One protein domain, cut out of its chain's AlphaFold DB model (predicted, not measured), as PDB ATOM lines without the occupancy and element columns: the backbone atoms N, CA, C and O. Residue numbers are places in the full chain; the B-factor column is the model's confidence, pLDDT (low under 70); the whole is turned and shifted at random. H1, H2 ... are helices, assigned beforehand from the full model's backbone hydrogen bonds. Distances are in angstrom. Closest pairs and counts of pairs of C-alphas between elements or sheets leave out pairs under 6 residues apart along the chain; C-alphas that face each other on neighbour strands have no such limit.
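AT A GLANCE: This is residues 587 to 754 of the 944 residues of an uncharacterized protein of Ruminococcus albus (UniProt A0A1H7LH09). One long helix, H10, runs through the middle between two groups of shorter helices that mostly cross each other: H6, H7 and H8 make one group, and H1, H2 and H3 the other. H4 packs on the later part of H10, H5 links the two groups by touching H1 and the end of H8, and the long stretch of residues 619 to 632 loops outward beyond H2. The printed part has 168 residues, with ten named helices, H1 to H10 in order along the chain, and no named strand; the class is all helix. The whole is compact, with a radius of gyration of the C-alphas of 16.8 A, and its outline is only just elongated, with spans of 57 by 38 by 26 A.

HOW THE PARTS SIT: The hub is H10, residues 729 to 754, which touches four other helices. With its residues 736 to 744 it touches H7, residues 680 to 689, at a steep tilt of 39 degrees, opposite ways; the closest C-alphas, of Ser 689 and Ala 740, are 5.7 A apart. With residues 748 to 752 it touches H6, residues 668 to 676, about perpendicular at 88 degrees, and the closest C-alphas are those of Val 674 and Val 748, 6.3 A. H8, residues 699 to 712, touches H6 at a steep tilt of 45 degrees, opposite ways, with the C-alphas of Glu 668 and Ser 707 closest at 5.3 A. H8 also touches H7, with the C-alphas of Tyr 687 and Arg 702 closest at 6.7 A. H10 touches H4, residues 647 to 655, with its residues 746 to 753, and the C-alphas of Arg 648 and Tyr 750 are closest at 5.7 A. H3, residues 633 to 644, touches H10 with residues 642 to 643 alone, at a shallow tilt of 30 degrees, the same way; the C-alphas of Asn 642 and Gln 739 are closest at 6.5 A. H1, residues 587 to 599, is apart from H10 but touches H3, about perpendicular at 81 degrees, with the C-alphas of Ala 596 and Val 643 closest at 6.5 A. H2, residues 607 to 618, touches H1, with the C-alphas of Arg 594 and Ile 610 closest at 6.8 A. H5, residues 658 to 666, touches H1 at a shallow tilt of 20 degrees, the same way, the C-alphas of Ile 599 and Ala 658 being closest at 4.9 A. H5 and H8 only just touch, and only at their ends, with 3 pairs of C-alphas within 8 A; the closest are those of Lys 665 and Arg 711, 5.4 A. H9, residues 715 to 718, touches no helix but is near H10, with the C-alphas of Phe 718 and Tyr 738 closest at 7.0 A. Every O i to N i+4 pair is within hydrogen-bond range in H1, H2, H4, H6, H8 and H10, against 7 of 8 in H3, 5 of 6 in H7 and 1 of 5 in H5, where 5 of 6 O i to N i+3 pairs are within range; H9 is too short for an O i to N i+4 pair.

IN THESE COORDINATES: H10 is 36.9 A long, from C-alpha 729 at (229.501, 392.337, 234.992) to C-alpha 754 at (229.921, 355.848, 240.684). H8 measures 20.1 A and H1 18.7 A, with C-alpha 587 at (252.596, 368.027, 247.968).

THE WHOLE: The C-alphas farthest apart, of Lys 623 and Val 696, are 57.9 A from each other. The printed part has no cut. The link from H2 to H3, 14 residues, is long. The mean pLDDT of the printed part is 83.3; it is under 70 at residue 587 and at residues 617 to 632, 694 to 697 and 723 to 727.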
ATOM      1  N   LYS A 587     252.236 369.039 248.979       65.69
ATOM      2  CA  LYS A 587     252.596 368.027 247.968       65.69
ATOM      3  C   LYS A 587     251.334 367.457 247.314       65.69
ATOM      4  O   LYS A 587     251.222 367.383 246.089       65.69
ATOM      5  N   SER A 588     250.341 367.157 248.146       75.19
ATOM      6  CA  SER A 588     249.000 366.736 247.748       75.19
ATOM      7  C   SER A 588     248.277 367.822 246.950       75.19
ATOM      8  O   SER A 588     247.631 367.500 245.956       75.19
ATOM      9  N   LYS A 589     248.419 369.114 247.301       78.38
ATOM     10  CA  LYS A 589     247.912 370.222 246.468       78.38
ATOM     11  C   LYS A 589     248.557 370.212 245.076       78.38
ATOM     12  O   LYS A 589     247.804 370.283 244.108       78.38
ATOM     13  N   ARG A 590     249.886 370.077 244.927       82.44
ATOM     14  CA  ARG A 590     250.536 370.025 243.592       82.44
ATOM     15  C   ARG A 590     249.978 368.880 242.742       82.44
ATOM     16  O   ARG A 590     249.598 369.108 241.594       82.44
ATOM     17  N   GLN A 591     249.810 367.690 243.324       85.38
ATOM     18  CA  GLN A 591     249.231 366.542 242.616       85.38
ATOM     19  C   GLN A 591     247.723 366.696 242.325       85.38
ATOM     20  O   GLN A 591     247.259 366.263 241.272       85.38
ATOM     21  N   LEU A 592     246.949 367.343 243.207       85.94
ATOM     22  CA  LEU A 592     245.550 367.708 242.940       85.94
ATOM     23  C   LEU A 592     245.434 368.719 241.795       85.94
ATOM     24  O   LEU A 592     244.531 368.579 240.978       85.94
ATOM     25  N   PHE A 593     246.336 369.702 241.700       87.06
ATOM     26  CA  PHE A 593     246.369 370.622 240.561       87.06
ATOM     27  C   PHE A 593     246.755 369.895 239.263       87.06
ATOM     28  O   PHE A 593     246.046 370.080 238.281       87.06
ATOM     29  N   ARG A 594     247.765 369.004 239.250       88.25
ATOM     30  CA  ARG A 594     248.097 368.157 238.077       88.25
ATOM     31  C   ARG A 594     246.853 367.451 237.537       88.25
ATOM     32  O   ARG A 594     246.492 367.625 236.376       88.25
ATOM     33  N   ASP A 595     246.178 366.666 238.375       90.06
ATOM     34  CA  ASP A 595     245.025 365.873 237.931       90.06
ATOM     35  C   ASP A 595     243.757 366.733 237.687       90.06
ATOM     36  O   ASP A 595     242.898 366.335 236.900       90.06
ATOM     37  N   ALA A 596     243.665 367.945 238.259       91.12
ATOM     38  CA  ALA A 596     242.624 368.936 237.945       91.12
ATOM     39  C   ALA A 596     242.850 369.673 236.610       91.12
ATOM     40  O   ALA A 596     241.876 370.081 235.983       91.12
ATOM     41  N   LEU A 597     244.101 369.835 236.166       89.25
ATOM     42  CA  LEU A 597     244.412 370.326 234.820       89.25
ATOM     43  C   LEU A 597     244.026 369.264 233.785       89.25
ATOM     44  O   LEU A 597     243.224 369.535 232.898       89.25
ATOM     45  N   VAL A 598     244.519 368.030 233.951       90.88
ATOM     46  CA  VAL A 598     244.276 366.932 232.997       90.88
ATOM     47  C   VAL A 598     242.788 366.610 232.845       90.88
ATOM     48  O   VAL A 598     242.335 366.401 231.723       90.88
ATOM     49  N   ILE A 599     241.995 366.618 233.927       92.44
ATOM     50  CA  ILE A 599     240.554 366.345 233.804       92.44
ATOM     51  C   ILE A 599     239.817 367.427 232.995       92.44
ATOM     52  O   ILE A 599     238.808 367.106 232.378       92.44
ATOM     53  N   LEU A 600     240.305 368.674 232.958       90.75
ATOM     54  CA  LEU A 600     239.706 369.789 232.206       90.75
ATOM     55  C   LEU A 600     240.109 369.847 230.722       90.75
ATOM     56  O   LEU A 600     239.746 370.805 230.050       90.75
ATOM     57  N   ASP A 601     240.804 368.829 230.208       89.81
ATOM     58  CA  ASP A 601     241.250 368.732 228.813       89.81
ATOM     59  C   ASP A 601     242.248 369.825 228.394       89.81
ATOM     60  O   ASP A 601     241.922 370.834 227.768       89.81
ATOM     61  N   ILE A 602     243.515 369.585 228.739       87.06
ATOM     62  CA  ILE A 602     244.666 370.376 228.285       87.06
ATOM     63  C   ILE A 602     245.022 370.158 226.802       87.06
ATOM     64  O   ILE A 602     245.893 370.868 226.295       87.06
ATOM     65  N   GLY A 603     244.377 369.220 226.097       85.00
ATOM     66  CA  GLY A 603     244.785 368.761 224.769       85.00
ATOM     67  C   GLY A 603     246.114 367.995 224.788       85.00
ATOM     68  O   GLY A 603     246.451 367.323 225.760       85.00
ATOM     69  N   ASN A 604     246.907 368.127 223.721       82.50
ATOM     70  CA  ASN A 604     248.169 367.394 223.515       82.50
ATOM     71  C   ASN A 604     249.359 367.914 224.365       82.50
ATOM     72  O   ASN A 604     250.511 367.752 223.967       82.50
ATOM     73  N   LYS A 605     249.104 368.591 225.491       86.75
ATOM     74  CA  LYS A 605     250.142 369.160 226.367       86.75
ATOM     75  C   LYS A 605     250.699 368.060 227.284       86.75
ATOM     76  O   LYS A 605     249.930 367.314 227.887       86.75
ATOM     77  N   ASP A 606     252.021 367.935 227.360       85.19
ATOM     78  CA  ASP A 606     252.706 366.803 227.995       85.19
ATOM     79  C   ASP A 606     253.014 367.028 229.490       85.19
ATOM     80  O   ASP A 606     252.801 368.112 230.037       85.19
ATOM     81  N   GLU A 607     253.555 366.015 230.177       84.75
ATOM     82  CA  GLU A 607     253.902 366.133 231.602       84.75
ATOM     83  C   GLU A 607     255.024 367.165 231.852       84.75
ATOM     84  O   GLU A 607     255.051 367.778 232.921       84.75
ATOM     85  N   THR A 608     255.904 367.429 230.877       86.75
ATOM     86  CA  THR A 608     256.894 368.521 230.953       86.75
ATOM     87  C   THR A 608     256.192 369.875 230.981       86.75
ATOM     88  O   THR A 608     256.445 370.678 231.881       86.75
ATOM     89  N   TRP A 609     255.249 370.115 230.061       88.88
ATOM     90  CA  TRP A 609     254.418 371.318 230.068       88.88
ATOM     91  C   TRP A 609     253.617 371.452 231.366       88.88
ATOM     92  O   TRP A 609     253.592 372.540 231.940       88.88
ATOM     93  N   ILE A 610     253.011 370.368 231.872       84.44
ATOM     94  CA  ILE A 610     252.233 370.419 233.121       84.44
ATOM     95  C   ILE A 610     253.126 370.816 234.305       84.44
ATOM     96  O   ILE A 610     252.737 371.691 235.075       84.44
ATOM     97  N   ASN A 611     254.314 370.221 234.456       83.56
ATOM     98  CA  ASN A 611     255.240 370.598 235.531       83.56
ATOM     99  C   ASN A 611     255.676 372.064 235.402       83.56
ATOM    100  O   ASN A 611     255.525 372.822 236.359       83.56
ATOM    101  N   ASN A 612     256.105 372.479 234.207       83.44
ATOM    102  CA  ASN A 612     256.489 373.864 233.939       83.44
ATOM    103  C   ASN A 612     255.356 374.844 234.287       83.44
ATOM    104  O   ASN A 612     255.606 375.821 234.980       83.44
ATOM    105  N   TYR A 613     254.113 374.563 233.876       79.94
ATOM    106  CA  TYR A 613     252.943 375.412 234.128       79.94
ATOM    107  C   TYR A 613     252.531 375.467 235.610       79.94
ATOM    108  O   TYR A 613     252.162 376.526 236.133       79.94
ATOM    109  N   LEU A 614     252.604 374.328 236.312       79.69
ATOM    110  CA  LEU A 614     252.386 374.275 237.757       79.69
ATOM    111  C   LEU A 614     253.378 375.198 238.467       79.69
ATOM    112  O   LEU A 614     252.962 376.017 239.286       79.69
ATOM    113  N   ASP A 615     254.658 375.116 238.121       75.62
ATOM    114  CA  ASP A 615     255.717 375.841 238.817       75.62
ATOM    115  C   ASP A 615     255.811 377.320 238.357       75.62
ATOM    116  O   ASP A 615     256.125 378.197 239.166       75.62
ATOM    117  N   SER A 616     255.436 377.647 237.108       70.88
ATOM    118  CA  SER A 616     255.471 379.012 236.549       70.88
ATOM    119  C   SER A 616     254.283 379.897 236.928       70.88
ATOM    120  O   SER A 616     254.471 381.094 237.159       70.88
ATOM    121  N   ASP A 617     253.060 379.361 236.969       63.75
ATOM    122  CA  ASP A 617     251.833 380.175 237.034       63.75
ATOM    123  C   ASP A 617     250.977 379.898 238.274       63.75
ATOM    124  O   ASP A 617     250.286 380.803 238.760       63.75
ATOM    125  N   ILE A 618     251.051 378.680 238.822       65.06
ATOM    126  CA  ILE A 618     250.267 378.257 239.990       65.06
ATOM    127  C   ILE A 618     251.104 378.357 241.277       65.06
ATOM    128  O   ILE A 618     250.640 378.956 242.251       65.06
ATOM    129  N   PHE A 619     252.325 377.821 241.303       64.56
ATOM    130  CA  PHE A 619     253.146 377.617 242.508       64.56
ATOM    131  C   PHE A 619     254.362 378.550 242.645       64.56
ATOM    132  O   PHE A 619     255.254 378.260 243.432       64.56
ATOM    133  N   LYS A 620     254.372 379.704 241.965       67.88
ATOM    134  CA  LYS A 620     255.385 380.767 242.135       67.88
ATOM    135  C   LYS A 620     255.554 381.183 243.614       67.88
ATOM    136  O   LYS A 620     254.757 381.971 244.135       67.88
ATOM    137  N   LEU A 621     256.596 380.664 244.262       56.41
ATOM    138  CA  LEU A 621     257.002 380.958 245.640       56.41
ATOM    139  C   LEU A 621     258.460 381.449 245.687       56.41
ATOM    140  O   LEU A 621     259.249 381.126 244.801       56.41
ATOM    141  N   ASP A 622     258.804 382.226 246.712       51.03
ATOM    142  CA  ASP A 622     260.180 382.622 247.036       51.03
ATOM    143  C   ASP A 622     260.867 381.642 248.009       51.03
ATOM    144  O   ASP A 622     260.322 380.594 248.362       51.03
ATOM    145  N   LYS A 623     262.103 381.969 248.412       40.62
ATOM    146  CA  LYS A 623     262.950 381.123 249.268       40.62
ATOM    147  C   LYS A 623     262.432 380.996 250.704       40.62
ATOM    148  O   LYS A 623     262.793 380.035 251.377       40.62
ATOM    149  N   GLU A 624     261.573 381.910 251.150       37.53
ATOM    150  CA  GLU A 624     260.907 381.853 252.452       37.53
ATOM    151  C   GLU A 624     259.498 381.224 252.363       37.53
ATOM    152  O   GLU A 624     258.819 381.075 253.379       37.53
ATOM    153  N   GLY A 625     259.054 380.827 251.164       45.59
ATOM    154  CA  GLY A 625     257.746 380.213 250.921       45.59
ATOM    155  C   GLY A 625     256.592 381.206 250.740       45.59
ATOM    156  O   GLY A 625     255.430 380.790 250.704       45.59
ATOM    157  N   ASN A 626     256.868 382.507 250.597       45.06
ATOM    158  CA  ASN A 626     255.844 383.502 250.269       45.06
ATOM    159  C   ASN A 626     255.605 383.553 248.751       45.06
ATOM    160  O   ASN A 626     256.341 382.974 247.957       45.06
ATOM    161  N   LYS A 627     254.511 384.191 248.317       57.59
ATOM    162  CA  LYS A 627     254.081 384.177 246.906       57.59
ATOM    163  C   LYS A 627     254.752 385.293 246.111       57.59
ATOM    164  O   LYS A 627     254.543 386.470 246.405       57.59
ATOM    165  N   LEU A 628     255.453 384.926 245.041       57.00
ATOM    166  CA  LEU A 628     256.077 385.886 244.128       57.00
ATOM    167  C   LEU A 628     255.030 386.707 243.356       57.00
ATOM    168  O   LEU A 628     253.978 386.201 242.948       57.00
ATOM    169  N   LYS A 629     255.352 387.981 243.093       49.25
ATOM    170  CA  LYS A 629     254.543 388.862 242.235       49.25
ATOM    171  C   LYS A 629     254.418 388.265 240.823       49.25
ATOM    172  O   LYS A 629     255.403 387.812 240.246       49.25
ATOM    173  N   GLY A 630     253.210 388.307 240.257       53.81
ATOM    174  CA  GLY A 630     252.941 387.873 238.877       53.81
ATOM    175  C   GLY A 630     252.454 386.428 238.696       53.81
ATOM    176  O   GLY A 630     252.468 385.931 237.574       53.81
ATOM    177  N   ALA A 631     252.021 385.737 239.754       57.88
ATOM    178  CA  ALA A 631     251.286 384.472 239.625       57.88
ATOM    179  C   ALA A 631     249.793 384.710 239.304       57.88
ATOM    180  O   ALA A 631     249.191 385.659 239.816       57.88
ATOM    181  N   ARG A 632     249.154 383.827 238.516       63.59
ATOM    182  CA  ARG A 632     247.720 383.931 238.157       63.59
ATOM    183  C   ARG A 632     246.812 383.471 239.307       63.59
ATOM    184  O   ARG A 632     246.117 382.458 239.218       63.59
ATOM    185  N   HIS A 633     246.817 384.223 240.412       70.44
ATOM    186  CA  HIS A 633     246.060 383.907 241.630       70.44
ATOM    187  C   HIS A 633     244.566 383.679 241.374       70.44
ATOM    188  O   HIS A 633     243.996 382.756 241.950       70.44
ATOM    189  N   ASP A 634     243.951 384.475 240.497       73.06
ATOM    190  CA  ASP A 634     242.536 384.354 240.137       73.06
ATOM    191  C   ASP A 634     242.211 382.969 239.556       73.06
ATOM    192  O   ASP A 634     241.377 382.246 240.106       73.06
ATOM    193  N   PHE A 635     242.942 382.533 238.527       77.25
ATOM    194  CA  PHE A 635     242.733 381.218 237.919       77.25
ATOM    195  C   PHE A 635     243.099 380.061 238.868       77.25
ATOM    196  O   PHE A 635     242.340 379.098 238.996       77.25
ATOM    197  N   ARG A 636     244.194 380.181 239.638       77.75
ATOM    198  CA  ARG A 636     244.542 379.213 240.700       77.75
ATOM    199  C   ARG A 636     243.402 379.051 241.711       77.75
ATOM    200  O   ARG A 636     243.058 377.926 242.072       77.75
ATOM    201  N   ASN A 637     242.815 380.157 242.166       80.19
ATOM    202  CA  ASN A 637     241.704 380.154 243.119       80.19
ATOM    203  C   ASN A 637     240.416 379.602 242.489       80.19
ATOM    204  O   ASN A 637     239.667 378.893 243.161       80.19
ATOM    205  N   PHE A 638     240.173 379.876 241.206       84.12
ATOM    206  CA  PHE A 638     239.051 379.329 240.447       84.12
ATOM    207  C   PHE A 638     239.116 377.794 240.369       84.12
ATOM    208  O   PHE A 638     238.169 377.124 240.787       84.12
ATOM    209  N   ILE A 639     240.249 377.221 239.949       85.69
ATOM    210  CA  ILE A 639     240.458 375.762 239.922       85.69
ATOM    211  C   ILE A 639     240.393 375.160 241.335       85.69
ATOM    212  O   ILE A 639     239.735 374.136 241.546       85.69
ATOM    213  N   ALA A 640     240.996 375.818 242.332       84.00
ATOM    214  CA  ALA A 640     240.949 375.359 243.720       84.00
ATOM    215  C   ALA A 640     239.512 375.265 244.265       84.00
ATOM    216  O   ALA A 640     239.173 374.303 244.955       84.00
ATOM    217  N   ASN A 641     238.669 376.257 243.968       85.50
ATOM    218  CA  ASN A 641     237.309 376.337 244.496       85.50
ATOM    219  C   ASN A 641     236.305 375.477 243.719       85.50
ATOM    220  O   ASN A 641     235.458 374.847 244.349       85.50
ATOM    221  N   ASN A 642     236.407 375.421 242.389       88.44
ATOM    222  CA  ASN A 642     235.395 374.785 241.539       88.44
ATOM    223  C   ASN A 642     235.725 373.329 241.173       88.44
ATOM    224  O   ASN A 642     234.810 372.521 241.022       88.44
ATOM    225  N   VAL A 643     237.014 372.974 241.089       90.56
ATOM    226  CA  VAL A 643     237.463 371.596 240.836       90.56
ATOM    227  C   VAL A 643     237.934 370.945 242.135       90.56
ATOM    228  O   VAL A 643     237.274 370.044 242.641       90.56
ATOM    229  N   ILE A 644     239.027 371.422 242.738       87.75
ATOM    230  CA  ILE A 644     239.739 370.674 243.797       87.75
ATOM    231  C   ILE A 644     238.912 370.521 245.089       87.75
ATOM    232  O   ILE A 644     238.952 369.473 245.742       87.75
ATOM    233  N   LYS A 645     238.124 371.535 245.467       85.62
ATOM    234  CA  LYS A 645     237.199 371.450 246.613       85.62
ATOM    235  C   LYS A 645     235.921 370.650 246.322       85.62
ATOM    236  O   LYS A 645     235.229 370.292 247.274       85.62
ATOM    237  N   SER A 646     235.616 370.329 245.062       88.62
ATOM    238  CA  SER A 646     234.432 369.546 244.694       88.62
ATOM    239  C   SER A 646     234.547 368.107 245.199       88.62
ATOM    240  O   SER A 646     235.490 367.389 244.863       88.62
ATOM    241  N   SER A 647     233.558 367.642 245.970       86.75
ATOM    242  CA  SER A 647     233.490 366.239 246.411       86.75
ATOM    243  C   SER A 647     233.430 365.268 245.228       86.75
ATOM    244  O   SER A 647     234.005 364.188 245.299       86.75
ATOM    245  N   ARG A 648     232.822 365.682 244.106       91.75
ATOM    246  CA  ARG A 648     232.795 364.916 242.852       91.75
ATOM    247  C   ARG A 648     234.200 364.681 242.304       91.75
ATOM    248  O   ARG A 648     234.545 363.545 242.009       91.75
ATOM    249  N   PHE A 649     235.028 365.725 242.224       92.19
ATOM    250  CA  PHE A 649     236.416 365.597 241.771       92.19
ATOM    251  C   PHE A 649     237.238 364.713 242.717       92.19
ATOM    252  O   PHE A 649     237.925 363.808 242.256       92.19
ATOM    253  N   LYS A 650     237.101 364.902 244.038       88.81
ATOM    254  CA  LYS A 650     237.766 364.055 245.047       88.81
ATOM    255  C   LYS A 650     237.384 362.577 244.931       88.81
ATOM    256  O   LYS A 650     238.252 361.721 245.054       88.81
ATOM    257  N   TYR A 651     236.112 362.282 244.664       91.25
ATOM    258  CA  TYR A 651     235.631 360.929 244.380       91.25
ATOM    259  C   TYR A 651     236.305 360.348 243.130       91.25
ATOM    260  O   TYR A 651     236.853 359.248 243.150       91.25
ATOM    261  N   LEU A 652     236.307 361.133 242.051       92.31
ATOM    262  CA  LEU A 652     236.841 360.746 240.753       92.31
ATOM    263  C   LEU A 652     238.339 360.413 240.811       92.31
ATOM    264  O   LEU A 652     238.725 359.354 240.327       92.31
ATOM    265  N   VAL A 653     239.168 361.244 241.457       89.69
ATOM    266  CA  VAL A 653     240.625 360.997 241.555       89.69
ATOM    267  C   VAL A 653     241.023 359.914 242.566       89.69
ATOM    268  O   VAL A 653     242.155 359.436 242.519       89.69
ATOM    269  N   LYS A 654     240.117 359.497 243.465       89.75
ATOM    270  CA  LYS A 654     240.313 358.303 244.307       89.75
ATOM    271  C   LYS A 654     240.085 357.011 243.517       89.75
ATOM    272  O   LYS A 654     240.886 356.088 243.626       89.75
ATOM    273  N   TYR A 655     239.022 356.952 242.710       89.69
ATOM    274  CA  TYR A 655     238.580 355.726 242.030       89.69
ATOM    275  C   TYR A 655     239.062 355.555 240.576       89.69
ATOM    276  O   TYR A 655     238.966 354.453 240.037       89.69
ATOM    277  N   SER A 656     239.549 356.603 239.906       88.56
ATOM    278  CA  SER A 656     240.014 356.529 238.512       88.56
ATOM    279  C   SER A 656     241.111 357.561 238.216       88.56
ATOM    280  O   SER A 656     241.326 358.504 238.975       88.56
ATOM    281  N   SER A 657     241.823 357.405 237.096       86.00
ATOM    282  CA  SER A 657     242.810 358.380 236.615       86.00
ATOM    283  C   SER A 657     242.152 359.487 235.780       86.00
ATOM    284  O   SER A 657     241.254 359.219 234.978       86.00
ATOM    285  N   ALA A 658     242.605 360.739 235.932       86.44
ATOM    286  CA  ALA A 658     242.157 361.858 235.088       86.44
ATOM    287  C   ALA A 658     242.388 361.565 233.594       86.44
ATOM    288  O   ALA A 658     241.522 361.812 232.757       86.44
ATOM    289  N   ASP A 659     243.519 360.921 233.310       82.38
ATOM    290  CA  ASP A 659     244.014 360.476 232.006       82.38
ATOM    291  C   ASP A 659     243.109 359.402 231.352       82.38
ATOM    292  O   ASP A 659     243.063 359.266 230.129       82.38
ATOM    293  N   GLY A 660     242.366 358.635 232.160       83.75
ATOM    294  CA  GLY A 660     241.329 357.708 231.697       83.75
ATOM    295  C   GLY A 660     239.951 358.366 231.571       83.75
ATOM    296  O   GLY A 660     239.220 358.090 230.621       83.75
ATOM    297  N   MET A 661     239.599 359.259 232.503       88.19
ATOM    298  CA  MET A 661     238.277 359.898 232.566       88.19
ATOM    299  C   MET A 661     238.032 360.908 231.444       88.19
ATOM    300  O   MET A 661     236.931 360.934 230.901       88.19
ATOM    301  N   ILE A 662     239.052 361.676 231.042       90.12
ATOM    302  CA  ILE A 662     238.979 362.621 229.911       90.12
ATOM    303  C   ILE A 662     238.445 361.958 228.626       90.12
ATOM    304  O   ILE A 662     237.642 362.545 227.906       90.12
ATOM    305  N   LYS A 663     238.792 360.687 228.378       91.25
ATOM    306  CA  LYS A 663     238.347 359.928 227.197       91.25
ATOM    307  C   LYS A 663     236.820 359.777 227.139       91.25
ATOM    308  O   LYS A 663     236.249 359.752 226.052       91.25
ATOM    309  N   LEU A 664     236.139 359.736 228.290       92.44
ATOM    310  CA  LEU A 664     234.675 359.630 228.378       92.44
ATOM    311  C   LEU A 664     233.963 360.877 227.832       92.44
ATOM    312  O   LEU A 664     232.867 360.758 227.286       92.44
ATOM    313  N   LYS A 665     234.610 362.048 227.922       90.12
ATOM    314  CA  LYS A 665     234.114 363.343 227.428       90.12
ATOM    315  C   LYS A 665     233.834 363.338 225.916       90.12
ATOM    316  O   LYS A 665     233.038 364.127 225.427       90.12
ATOM    317  N   THR A 666     234.471 362.431 225.173       89.62
ATOM    318  CA  THR A 666     234.339 362.320 223.711       89.62
ATOM    319  C   THR A 666     233.048 361.642 223.235       89.62
ATOM    320  O   THR A 666     232.736 361.719 222.050       89.62
ATOM    321  N   ASN A 667     232.288 360.971 224.116       93.81
ATOM    322  CA  ASN A 667     231.078 360.240 223.726       93.81
ATOM    323  C   ASN A 667     229.797 360.949 224.202       93.81
ATOM    324  O   ASN A 667     229.308 360.728 225.312       93.81
ATOM    325  N   GLU A 668     229.199 361.739 223.308       93.56
ATOM    326  CA  GLU A 668     227.935 362.452 223.542       93.56
ATOM    327  C   GLU A 668     226.756 361.533 223.875       93.56
ATOM    328  O   GLU A 668     225.876 361.930 224.631       93.56
ATOM    329  N   LYS A 669     226.731 360.287 223.381       92.94
ATOM    330  CA  LYS A 669     225.656 359.335 223.710       92.94
ATOM    331  C   LYS A 669     225.760 358.830 225.145       92.94
ATOM    332  O   LYS A 669     224.737 358.644 225.799       92.94
ATOM    333  N   LEU A 670     226.981 358.629 225.641       94.75
ATOM    334  CA  LEU A 670     227.230 358.312 227.047       94.75
ATOM    335  C   LEU A 670     226.849 359.501 227.938       94.75
ATOM    336  O   LEU A 670     226.154 359.303 228.931       94.75
ATOM    337  N   ILE A 671     227.238 360.723 227.557       95.75
ATOM    338  CA  ILE A 671     226.879 361.956 228.274       95.75
ATOM    339  C   ILE A 671     225.354 362.145 228.304       95.75
ATOM    340  O   ILE A 671     224.775 362.268 229.382       95.75
ATOM    341  N   GLY A 672     224.689 362.080 227.149       95.38
ATOM    342  CA  GLY A 672     223.240 362.231 227.022       95.38
ATOM    343  C   GLY A 672     222.451 361.167 227.792       95.38
ATOM    344  O   GLY A 672     221.466 361.498 228.446       95.38
ATOM    345  N   PHE A 673     222.928 359.916 227.818       95.00
ATOM    346  CA  PHE A 673     222.369 358.865 228.677       95.00
ATOM    347  C   PHE A 673     222.446 359.226 230.172       95.00
ATOM    348  O   PHE A 673     221.505 358.942 230.911       95.00
ATOM    349  N   VAL A 674     223.526 359.871 230.633       95.31
ATOM    350  CA  VAL A 674     223.624 360.334 232.029       95.31
ATOM    351  C   VAL A 674     222.653 361.479 232.304       95.31
ATOM    352  O   VAL A 674     221.964 361.458 233.325       95.31
ATOM    353  N   LEU A 675     222.592 362.464 231.403       95.56
ATOM    354  CA  LEU A 675     221.730 363.638 231.549       95.56
ATOM    355  C   LEU A 675     220.239 363.267 231.509       95.56
ATOM    356  O   LEU A 675     219.460 363.812 232.284       95.56
ATOM    357  N   ASP A 676     219.837 362.282 230.703       93.38
ATOM    358  CA  ASP A 676     218.454 361.794 230.687       93.38
ATOM    359  C   ASP A 676     217.983 361.273 232.057       93.38
ATOM    360  O   ASP A 676     216.822 361.464 232.424       93.38
ATOM    361  N   LYS A 677     218.879 360.677 232.857       90.62
ATOM    362  CA  LYS A 677     218.552 360.174 234.205       90.62
ATOM    363  C   LYS A 677     218.509 361.260 235.286       90.62
ATOM    364  O   LYS A 677     218.363 360.926 236.463       90.62
ATOM    365  N   LEU A 678     218.613 362.538 234.917       90.62
ATOM    366  CA  LEU A 678     218.374 363.663 235.819       90.62
ATOM    367  C   LEU A 678     216.912 364.140 235.751       90.62
ATOM    368  O   LEU A 678     216.273 364.029 234.701       90.62
ATOM    369  N   PRO A 679     216.380 364.722 236.844       90.69
ATOM    370  CA  PRO A 679     215.119 365.453 236.803       90.69
ATOM    371  C   PRO A 679     215.177 366.594 235.782       90.69
ATOM    372  O   PRO A 679     216.181 367.296 235.683       90.69
ATOM    373  N   GLU A 680     214.073 366.819 235.076       88.56
ATOM    374  CA  GLU A 680     213.930 367.890 234.082       88.56
ATOM    375  C   GLU A 680     214.265 369.268 234.670       88.56
ATOM    376  O   GLU A 680     215.176 369.934 234.193       88.56
ATOM    377  N   THR A 681     213.713 369.592 235.843       89.38
ATOM    378  CA  THR A 681     214.019 370.827 236.593       89.38
ATOM    379  C   THR A 681     215.485 370.979 237.025       89.38
ATOM    380  O   THR A 681     215.887 372.052 237.476       89.38
ATOM    381  N   GLN A 682     216.304 369.924 236.926       91.56
ATOM    382  CA  GLN A 682     217.757 370.002 237.093       91.56
ATOM    383  C   GLN A 682     218.476 370.214 235.751       91.56
ATOM    384  O   GLN A 682     219.472 370.935 235.726       91.56
ATOM    385  N   ILE A 683     217.980 369.635 234.652       92.62
ATOM    386  CA  ILE A 683     218.451 369.927 233.288       92.62
ATOM    387  C   ILE A 683     218.208 371.394 232.941       92.62
ATOM    388  O   ILE A 683     219.136 372.050 232.483       92.62
ATOM    389  N   ASP A 684     217.026 371.926 233.246       89.69
ATOM    390  CA  ASP A 684     216.651 373.314 232.958       89.69
ATOM    391  C   ASP A 684     217.609 374.298 233.641       89.69
ATOM    392  O   ASP A 684     218.255 375.109 232.983       89.69
ATOM    393  N   ARG A 685     217.834 374.125 234.950       90.44
ATOM    394  CA  ARG A 685     218.797 374.927 235.724       90.44
ATOM    395  C   ARG A 685     220.225 374.824 235.192       90.44
ATOM    396  O   ARG A 685     220.980 375.791 235.288       90.44
ATOM    397  N   TYR A 686     220.638 373.665 234.675       93.12
ATOM    398  CA  TYR A 686     221.955 373.515 234.051       93.12
ATOM    399  C   TYR A 686     222.024 374.192 232.680       93.12
ATOM    400  O   TYR A 686     223.041 374.802 232.366       93.12
ATOM    401  N   TYR A 687     220.953 374.124 231.893       91.38
ATOM    402  CA  TYR A 687     220.825 374.774 230.594       91.38
ATOM    403  C   TYR A 687     220.877 376.307 230.736       91.38
ATOM    404  O   TYR A 687     221.715 376.952 230.105       91.38
ATOM    405  N   GLU A 688     220.101 376.865 231.670       90.06
ATOM    406  CA  GLU A 688     220.139 378.279 232.068       90.06
ATOM    407  C   GLU A 688     221.527 378.708 232.562       90.06
ATOM    408  O   GLU A 688     222.123 379.647 232.036       90.06
ATOM    409  N   SER A 689     222.079 378.012 233.564       91.31
ATOM    410  CA  SER A 689     223.342 378.425 234.195       91.31
ATOM    411  C   SER A 689     224.581 378.218 233.317       91.31
ATOM    412  O   SER A 689     225.594 378.871 233.554       91.31
ATOM    413  N   CYS A 690     224.511 377.386 232.270       91.56
ATOM    414  CA  CYS A 690     225.541 377.318 231.225       91.56
ATOM    415  C   CYS A 690     225.399 378.424 230.155       91.56
ATOM    416  O   CYS A 690     226.212 378.478 229.231       91.56
ATOM    417  N   GLY A 691     224.412 379.318 230.275       85.44
ATOM    418  CA  GLY A 691     224.201 380.444 229.366       85.44
ATOM    419  C   GLY A 691     223.750 380.006 227.974       85.44
ATOM    420  O   GLY A 691     224.407 380.355 226.991       85.44
ATOM    421  N   LEU A 692     222.677 379.208 227.911       85.00
ATOM    422  CA  LEU A 692     222.008 378.772 226.680       85.00
ATOM    423  C   LEU A 692     220.592 379.368 226.607       85.00
ATOM    424  O   LEU A 692     219.880 379.395 227.609       85.00
ATOM    425  N   ASP A 693     220.171 379.819 225.420       78.50
ATOM    426  CA  ASP A 693     218.926 380.583 225.258       78.50
ATOM    427  C   ASP A 693     217.676 379.802 225.665       78.50
ATOM    428  O   ASP A 693     217.382 378.727 225.121       78.50
ATOM    429  N   ASN A 694     216.924 380.390 226.598       66.69
ATOM    430  CA  ASN A 694     215.853 379.759 227.373       66.69
ATOM    431  C   ASN A 694     214.508 379.661 226.624       66.69
ATOM    432  O   ASN A 694     213.434 379.759 227.216       66.69
ATOM    433  N   ALA A 695     214.563 379.474 225.304       68.44
ATOM    434  CA  ALA A 695     213.389 379.193 224.489       68.44
ATOM    435  C   ALA A 695     212.685 377.897 224.945       68.44
ATOM    436  O   ALA A 695     213.291 377.008 225.563       68.44
ATOM    437  N   VAL A 696     211.400 377.767 224.599       65.12
ATOM    438  CA  VAL A 696     210.632 376.532 224.818       65.12
ATOM    439  C   VAL A 696     211.212 375.443 223.911       65.12
ATOM    440  O   VAL A 696     211.042 375.464 222.696       65.12
ATOM    441  N   VAL A 697     211.973 374.532 224.516       68.75
ATOM    442  CA  VAL A 697     212.823 373.541 223.846       68.75
ATOM    443  C   VAL A 697     212.722 372.233 224.626       68.75
ATOM    444  O   VAL A 697     212.899 372.238 225.842       68.75
ATOM    445  N   ASP A 698     212.451 371.129 223.926       85.50
ATOM    446  CA  ASP A 698     212.299 369.793 224.519       85.50
ATOM    447  C   ASP A 698     213.530 369.349 225.333       85.50
ATOM    448  O   ASP A 698     214.678 369.664 224.992       85.50
ATOM    449  N   LYS A 699     213.292 368.533 226.371       87.81
ATOM    450  CA  LYS A 699     214.318 367.945 227.242       87.81
ATOM    451  C   LYS A 699     215.440 367.279 226.436       87.81
ATOM    452  O   LYS A 699     216.603 367.425 226.808       87.81
ATOM    453  N   LYS A 700     215.142 366.585 225.325       89.94
ATOM    454  CA  LYS A 700     216.177 365.927 224.500       89.94
ATOM    455  C   LYS A 700     217.092 366.944 223.830       89.94
ATOM    456  O   LYS A 700     218.304 366.800 223.919       89.94
ATOM    457  N   VAL A 701     216.541 368.013 223.259       90.44
ATOM    458  CA  VAL A 701     217.328 369.072 222.605       90.44
ATOM    459  C   VAL A 701     218.139 369.880 223.633       90.44
ATOM    460  O   VAL A 701     219.277 370.266 223.358       90.44
ATOM    461  N   ARG A 702     217.617 370.074 224.859       91.19
ATOM    462  CA  ARG A 702     218.407 370.603 225.991       91.19
ATOM    463  C   ARG A 702     219.580 369.673 226.336       91.19
ATOM    464  O   ARG A 702     220.705 370.147 226.489       91.19
ATOM    465  N   ILE A 703     219.345 368.361 226.399       93.62
ATOM    466  CA  ILE A 703     220.376 367.337 226.648       93.62
ATOM    467  C   ILE A 703     221.427 367.287 225.531       93.62
ATOM    468  O   ILE A 703     222.613 367.200 225.835       93.62
ATOM    469  N   GLU A 704     221.032 367.365 224.262       93.38
ATOM    470  CA  GLU A 704     221.941 367.359 223.107       93.38
ATOM    471  C   GLU A 704     222.880 368.571 223.138       93.38
ATOM    472  O   GLU A 704     224.100 368.401 223.106       93.38
ATOM    473  N   LYS A 705     222.336 369.784 223.326       93.44
ATOM    474  CA  LYS A 705     223.135 371.014 223.481       93.44
ATOM    475  C   LYS A 705     224.110 370.934 224.662       93.44
ATOM    476  O   LYS A 705     225.278 371.285 224.513       93.44
ATOM    477  N   LEU A 706     223.661 370.442 225.821       95.31
ATOM    478  CA  LEU A 706     224.525 370.245 226.992       95.31
ATOM    479  C   LEU A 706     225.589 369.153 226.770       95.31
ATOM    480  O   LEU A 706     226.692 369.263 227.300       95.31
ATOM    481  N   SER A 707     225.290 368.124 225.972       95.50
ATOM    482  CA  SER A 707     226.240 367.054 225.642       95.50
ATOM    483  C   SER A 707     227.354 367.552 224.721       95.50
ATOM    484  O   SER A 707     228.525 367.302 225.010       95.50
ATOM    485  N   GLY A 708     227.009 368.320 223.682       94.56
ATOM    486  CA  GLY A 708     227.983 368.970 222.799       94.56
ATOM    487  C   GLY A 708     228.857 369.985 223.539       94.56
ATOM    488  O   GLY A 708     230.074 369.981 223.383       94.56
ATOM    489  N   LEU A 709     228.269 370.772 224.448       94.06
ATOM    490  CA  LEU A 709     229.022 371.692 225.307       94.06
ATOM    491  C   LEU A 709     230.084 370.953 226.144       94.06
ATOM    492  O   LEU A 709     231.227 371.402 226.235       94.06
ATOM    493  N   ILE A 710     229.737 369.797 226.724       94.81
ATOM    494  CA  ILE A 710     230.690 368.959 227.472       94.81
ATOM    495  C   ILE A 710     231.734 368.329 226.536       94.81
ATOM    496  O   ILE A 710     232.898 368.235 226.916       94.81
ATOM    497  N   ARG A 711     231.365 367.915 225.316       94.25
ATOM    498  CA  ARG A 711     232.312 367.393 224.311       94.25
ATOM    499  C   ARG A 711     233.360 368.440 223.915       94.25
ATOM    500  O   ARG A 711     234.535 368.098 223.769       94.25
ATOM    501  N   ASP A 712     232.956 369.699 223.778       92.00
ATOM    502  CA  ASP A 712     233.784 370.730 223.149       92.00
ATOM    503  C   ASP A 712     234.633 371.557 224.130       92.00
ATOM    504  O   ASP A 712     235.658 372.091 223.704       92.00
ATOM    505  N   MET A 713     234.278 371.608 225.426       91.00
ATOM    506  CA  MET A 713     235.019 372.369 226.453       91.00
ATOM    507  C   MET A 713     236.507 371.993 226.538       91.00
ATOM    508  O   MET A 713     236.857 370.809 226.494       91.00
ATOM    509  N   LYS A 714     237.380 372.981 226.742       90.12
ATOM    510  CA  LYS A 714     238.834 372.810 226.893       90.12
ATOM    511  C   LYS A 714     239.367 373.608 228.074       90.12
ATOM    512  O   LYS A 714     238.785 374.599 228.502       90.12
ATOM    513  N   PHE A 715     240.535 373.213 228.566       86.69
ATOM    514  CA  PHE A 715     241.237 373.908 229.642       86.69
ATOM    515  C   PHE A 715     241.491 375.390 229.319       86.69
ATOM    516  O   PHE A 715     241.352 376.252 230.191       86.69
ATOM    517  N   ASP A 716     241.858 375.678 228.066       85.50
ATOM    518  CA  ASP A 716     242.263 377.015 227.634       85.50
ATOM    519  C   ASP A 716     241.088 378.021 227.697       85.50
ATOM    520  O   ASP A 716     241.323 379.186 228.030       85.50
ATOM    521  N   ASP A 717     239.837 377.565 227.523       83.88
ATOM    522  CA  ASP A 717     238.595 378.358 227.628       83.88
ATOM    523  C   ASP A 717     238.474 379.074 228.988       83.88
ATOM    524  O   ASP A 717     238.003 380.206 229.090       83.88
ATOM    525  N   PHE A 718     238.939 378.419 230.056       83.31
ATOM    526  CA  PHE A 718     238.839 378.916 231.430       83.31
ATOM    527  C   PHE A 718     240.036 379.789 231.848       83.31
ATOM    528  O   PHE A 718     239.995 380.447 232.892       83.31
ATOM    529  N   SER A 719     241.118 379.801 231.061       72.50
ATOM    530  CA  SER A 719     242.436 380.329 231.459       72.50
ATOM    531  C   SER A 719     242.496 381.852 231.684       72.50
ATOM    532  O   SER A 719     243.453 382.354 232.291       72.50
ATOM    533  N   GLY A 720     241.482 382.584 231.205       72.69
ATOM    534  CA  GLY A 720     241.328 384.037 231.338       72.69
ATOM    535  C   GLY A 720     240.461 384.509 232.514       72.69
ATOM    536  O   GLY A 720     240.307 385.717 232.692       72.69
ATOM    537  N   VAL A 721     239.883 383.603 233.315       77.12
ATOM    538  CA  VAL A 721     238.905 383.975 234.356       77.12
ATOM    539  C   VAL A 721     239.509 384.869 235.446       77.12
ATOM    540  O   VAL A 721     240.424 384.474 236.174       77.12
ATOM    541  N   LYS A 722     238.908 386.051 235.615       72.88
ATOM    542  CA  LYS A 722     239.154 386.986 236.723       72.88
ATOM    543  C   LYS A 722     238.318 386.591 237.948       72.88
ATOM    544  O   LYS A 722     237.191 386.114 237.823       72.88
ATOM    545  N   THR A 723     238.829 386.819 239.158       63.47
ATOM    546  CA  THR A 723     238.099 386.557 240.416       63.47
ATOM    547  C   THR A 723     238.041 387.732 241.387       63.47
ATOM    548  O   THR A 723     237.236 387.667 242.315       63.47
ATOM    549  N   SER A 724     238.805 388.806 241.154       60.59
ATOM    550  CA  SER A 724     238.781 390.015 241.991       60.59
ATOM    551  C   SER A 724     237.429 390.752 242.006       60.59
ATOM    552  O   SER A 724     236.671 390.728 241.035       60.59
ATOM    553  N   ASN A 725     237.179 391.520 243.072       55.59
ATOM    554  CA  ASN A 725     235.990 392.377 243.218       55.59
ATOM    555  C   ASN A 725     235.939 393.565 242.228       55.59
ATOM    556  O   ASN A 725     234.974 394.319 242.252       55.59
ATOM    557  N   LYS A 726     236.962 393.751 241.378       54.69
ATOM    558  CA  LYS A 726     237.009 394.782 240.320       54.69
ATOM    559  C   LYS A 726     236.645 394.241 238.925       54.69
ATOM    560  O   LYS A 726     236.839 394.935 237.934       54.69
ATOM    561  N   ALA A 727     236.166 393.000 238.838       62.34
ATOM    562  CA  ALA A 727     235.670 392.402 237.603       62.34
ATOM    563  C   ALA A 727     234.387 393.106 237.106       62.34
ATOM    564  O   ALA A 727     233.518 393.439 237.918       62.34
ATOM    565  N   GLY A 728     234.257 393.305 235.789       72.56
ATOM    566  CA  GLY A 728     233.035 393.847 235.174       72.56
ATOM    567  C   GLY A 728     231.877 392.842 235.210       72.56
ATOM    568  O   GLY A 728     232.081 391.670 235.519       72.56
ATOM    569  N   ASP A 729     230.649 393.255 234.899       73.94
ATOM    570  CA  ASP A 729     229.501 392.337 234.992       73.94
ATOM    571  C   ASP A 729     229.558 391.182 233.980       73.94
ATOM    572  O   ASP A 729     229.253 390.048 234.345       73.94
ATOM    573  N   ASN A 730     230.104 391.409 232.781       77.38
ATOM    574  CA  ASN A 730     230.389 390.343 231.812       77.38
ATOM    575  C   ASN A 730     231.405 389.325 232.375       77.38
ATOM    576  O   ASN A 730     231.163 388.123 232.322       77.38
ATOM    577  N   ASP A 731     232.488 389.789 233.024       78.62
ATOM    578  CA  ASP A 731     233.464 388.907 233.693       78.62
ATOM    579  C   ASP A 731     232.807 388.044 234.790       78.62
ATOM    580  O   ASP A 731     233.222 386.909 235.027       78.62
ATOM    581  N   LYS A 732     231.790 388.576 235.487       80.19
ATOM    582  CA  LYS A 732     231.023 387.839 236.509       80.19
ATOM    583  C   LYS A 732     230.101 386.797 235.869       80.19
ATOM    584  O   LYS A 732     230.018 385.686 236.393       80.19
ATOM    585  N   GLN A 733     229.437 387.137 234.762       81.50
ATOM    586  CA  GLN A 733     228.567 386.223 234.013       81.50
ATOM    587  C   GLN A 733     229.364 385.060 233.411       81.50
ATOM    588  O   GLN A 733     229.024 383.905 233.667       81.50
ATOM    589  N   ASP A 734     230.471 385.340 232.718       83.06
ATOM    590  CA  ASP A 734     231.364 384.314 232.164       83.06
ATOM    591  C   ASP A 734     231.913 383.399 233.263       83.06
ATOM    592  O   ASP A 734     231.828 382.174 233.170       83.06
ATOM    593  N   LYS A 735     232.395 383.974 234.372       85.88
ATOM    594  CA  LYS A 735     232.825 383.208 235.550       85.88
ATOM    595  C   LYS A 735     231.717 382.278 236.058       85.88
ATOM    596  O   LYS A 735     231.997 381.104 236.295       85.88
ATOM    597  N   ALA A 736     230.480 382.760 236.207       86.50
ATOM    598  CA  ALA A 736     229.355 381.947 236.678       86.50
ATOM    599  C   ALA A 736     229.009 380.814 235.692       86.50
ATOM    600  O   ALA A 736     228.857 379.662 236.107       86.50
ATOM    601  N   LYS A 737     228.994 381.118 234.389       90.25
ATOM    602  CA  LYS A 737     228.819 380.159 233.291       90.25
ATOM    603  C   LYS A 737     229.874 379.054 233.331       90.25
ATOM    604  O   LYS A 737     229.535 377.873 233.369       90.25
ATOM    605  N   TYR A 738     231.154 379.405 233.433       90.69
ATOM    606  CA  TYR A 738     232.234 378.424 233.547       90.69
ATOM    607  C   TYR A 738     232.147 377.578 234.831       90.69
ATOM    608  O   TYR A 738     232.464 376.386 234.806       90.69
ATOM    609  N   GLN A 739     231.663 378.139 235.948       91.19
ATOM    610  CA  GLN A 739     231.385 377.366 237.169       91.19
ATOM    611  C   GLN A 739     230.262 376.338 236.964       91.19
ATOM    612  O   GLN A 739     230.387 375.206 237.440       91.19
ATOM    613  N   ALA A 740     229.195 376.696 236.245       93.12
ATOM    614  CA  ALA A 740     228.109 375.778 235.906       93.12
ATOM    615  C   ALA A 740     228.591 374.637 234.997       93.12
ATOM    616  O   ALA A 740     228.375 373.468 235.325       93.12
ATOM    617  N   ILE A 741     229.329 374.967 233.933       94.56
ATOM    618  CA  ILE A 741     229.896 374.017 232.963       94.56
ATOM    619  C   ILE A 741     230.798 372.986 233.658       94.56
ATOM    620  O   ILE A 741     230.590 371.778 233.523       94.56
ATOM    621  N   ILE A 742     231.746 373.437 234.488       94.44
ATOM    622  CA  ILE A 742     232.639 372.543 235.244       94.44
ATOM    623  C   ILE A 742     231.852 371.702 236.266       94.44
ATOM    624  O   ILE A 742     232.114 370.508 236.424       94.44
ATOM    625  N   SER A 743     230.855 372.286 236.943       95.06
ATOM    626  CA  SER A 743     229.993 371.569 237.896       95.06
ATOM    627  C   SER A 743     229.168 370.465 237.225       95.06
ATOM    628  O   SER A 743     229.005 369.390 237.812       95.06
ATOM    629  N   LEU A 744     228.677 370.717 236.006       96.12
ATOM    630  CA  LEU A 744     227.933 369.781 235.165       96.12
ATOM    631  C   LEU A 744     228.834 368.648 234.655       96.12
ATOM    632  O   LEU A 744     228.516 367.478 234.854       96.12
ATOM    633  N   TYR A 745     229.989 368.969 234.072       96.69
ATOM    634  CA  TYR A 745     230.945 367.977 233.575       96.69
ATOM    635  C   TYR A 745     231.439 367.030 234.684       96.69
ATOM    636  O   TYR A 745     231.352 365.806 234.552       96.69
ATOM    637  N   LEU A 746     231.847 367.576 235.838       96.25
ATOM    638  CA  LEU A 746     232.228 366.769 237.004       96.25
ATOM    639  C   LEU A 746     231.049 365.962 237.577       96.25
ATOM    640  O   LEU A 746     231.275 364.946 238.231       96.25
ATOM    641  N   MET A 747     229.799 366.387 237.359       96.00
ATOM    642  CA  MET A 747     228.598 365.621 237.715       96.00
ATOM    643  C   MET A 747     228.391 364.435 236.769       96.00
ATOM    644  O   MET A 747     228.184 363.327 237.263       96.00
ATOM    645  N   VAL A 748     228.539 364.624 235.453       96.69
ATOM    646  CA  VAL A 748     228.439 363.532 234.472       96.69
ATOM    647  C   VAL A 748     229.503 362.467 234.739       96.69
ATOM    648  O   VAL A 748     229.159 361.297 234.912       96.69
ATOM    649  N   LEU A 749     230.776 362.859 234.875       96.38
ATOM    650  CA  LEU A 749     231.858 361.917 235.195       96.38
ATOM    651  C   LEU A 749     231.618 361.184 236.524       96.38
ATOM    652  O   LEU A 749     231.744 359.959 236.576       96.38
ATOM    653  N   TYR A 750     231.233 361.909 237.586       95.56
ATOM    654  CA  TYR A 750     230.903 361.326 238.895       95.56
ATOM    655  C   TYR A 750     229.815 360.262 238.777       95.56
ATOM    656  O   TYR A 750     229.956 359.177 239.337       95.56
ATOM    657  N   GLN A 751     228.754 360.547 238.023       95.19
ATOM    658  CA  GLN A 751     227.640 359.626 237.861       95.19
ATOM    659  C   GLN A 751     228.038 358.387 237.037       95.19
ATOM    660  O   GLN A 751     227.603 357.292 237.386       95.19
ATOM    661  N   ILE A 752     228.909 358.504 236.025       95.44
ATOM    662  CA  ILE A 752     229.451 357.336 235.301       95.44
ATOM    663  C   ILE A 752     230.272 356.454 236.249       95.44
ATOM    664  O   ILE A 752     229.922 355.295 236.474       95.44
ATOM    665  N   VAL A 753     231.338 357.009 236.837       94.44
ATOM    666  CA  VAL A 753     232.284 356.265 237.688       94.44
ATOM    667  C   VAL A 753     231.561 355.615 238.866       94.44
ATOM    668  O   VAL A 753     231.718 354.418 239.100       94.44
ATOM    669  N   LYS A 754     230.684 356.360 239.546       94.31
ATOM    670  CA  LYS A 754     229.921 355.848 240.684       94.31
ATOM    671  C   LYS A 754     228.986 354.697 240.326       94.31
ATOM    672  O   LYS A 754     228.904 353.740 241.090       94.31
TER     673      LYS A 754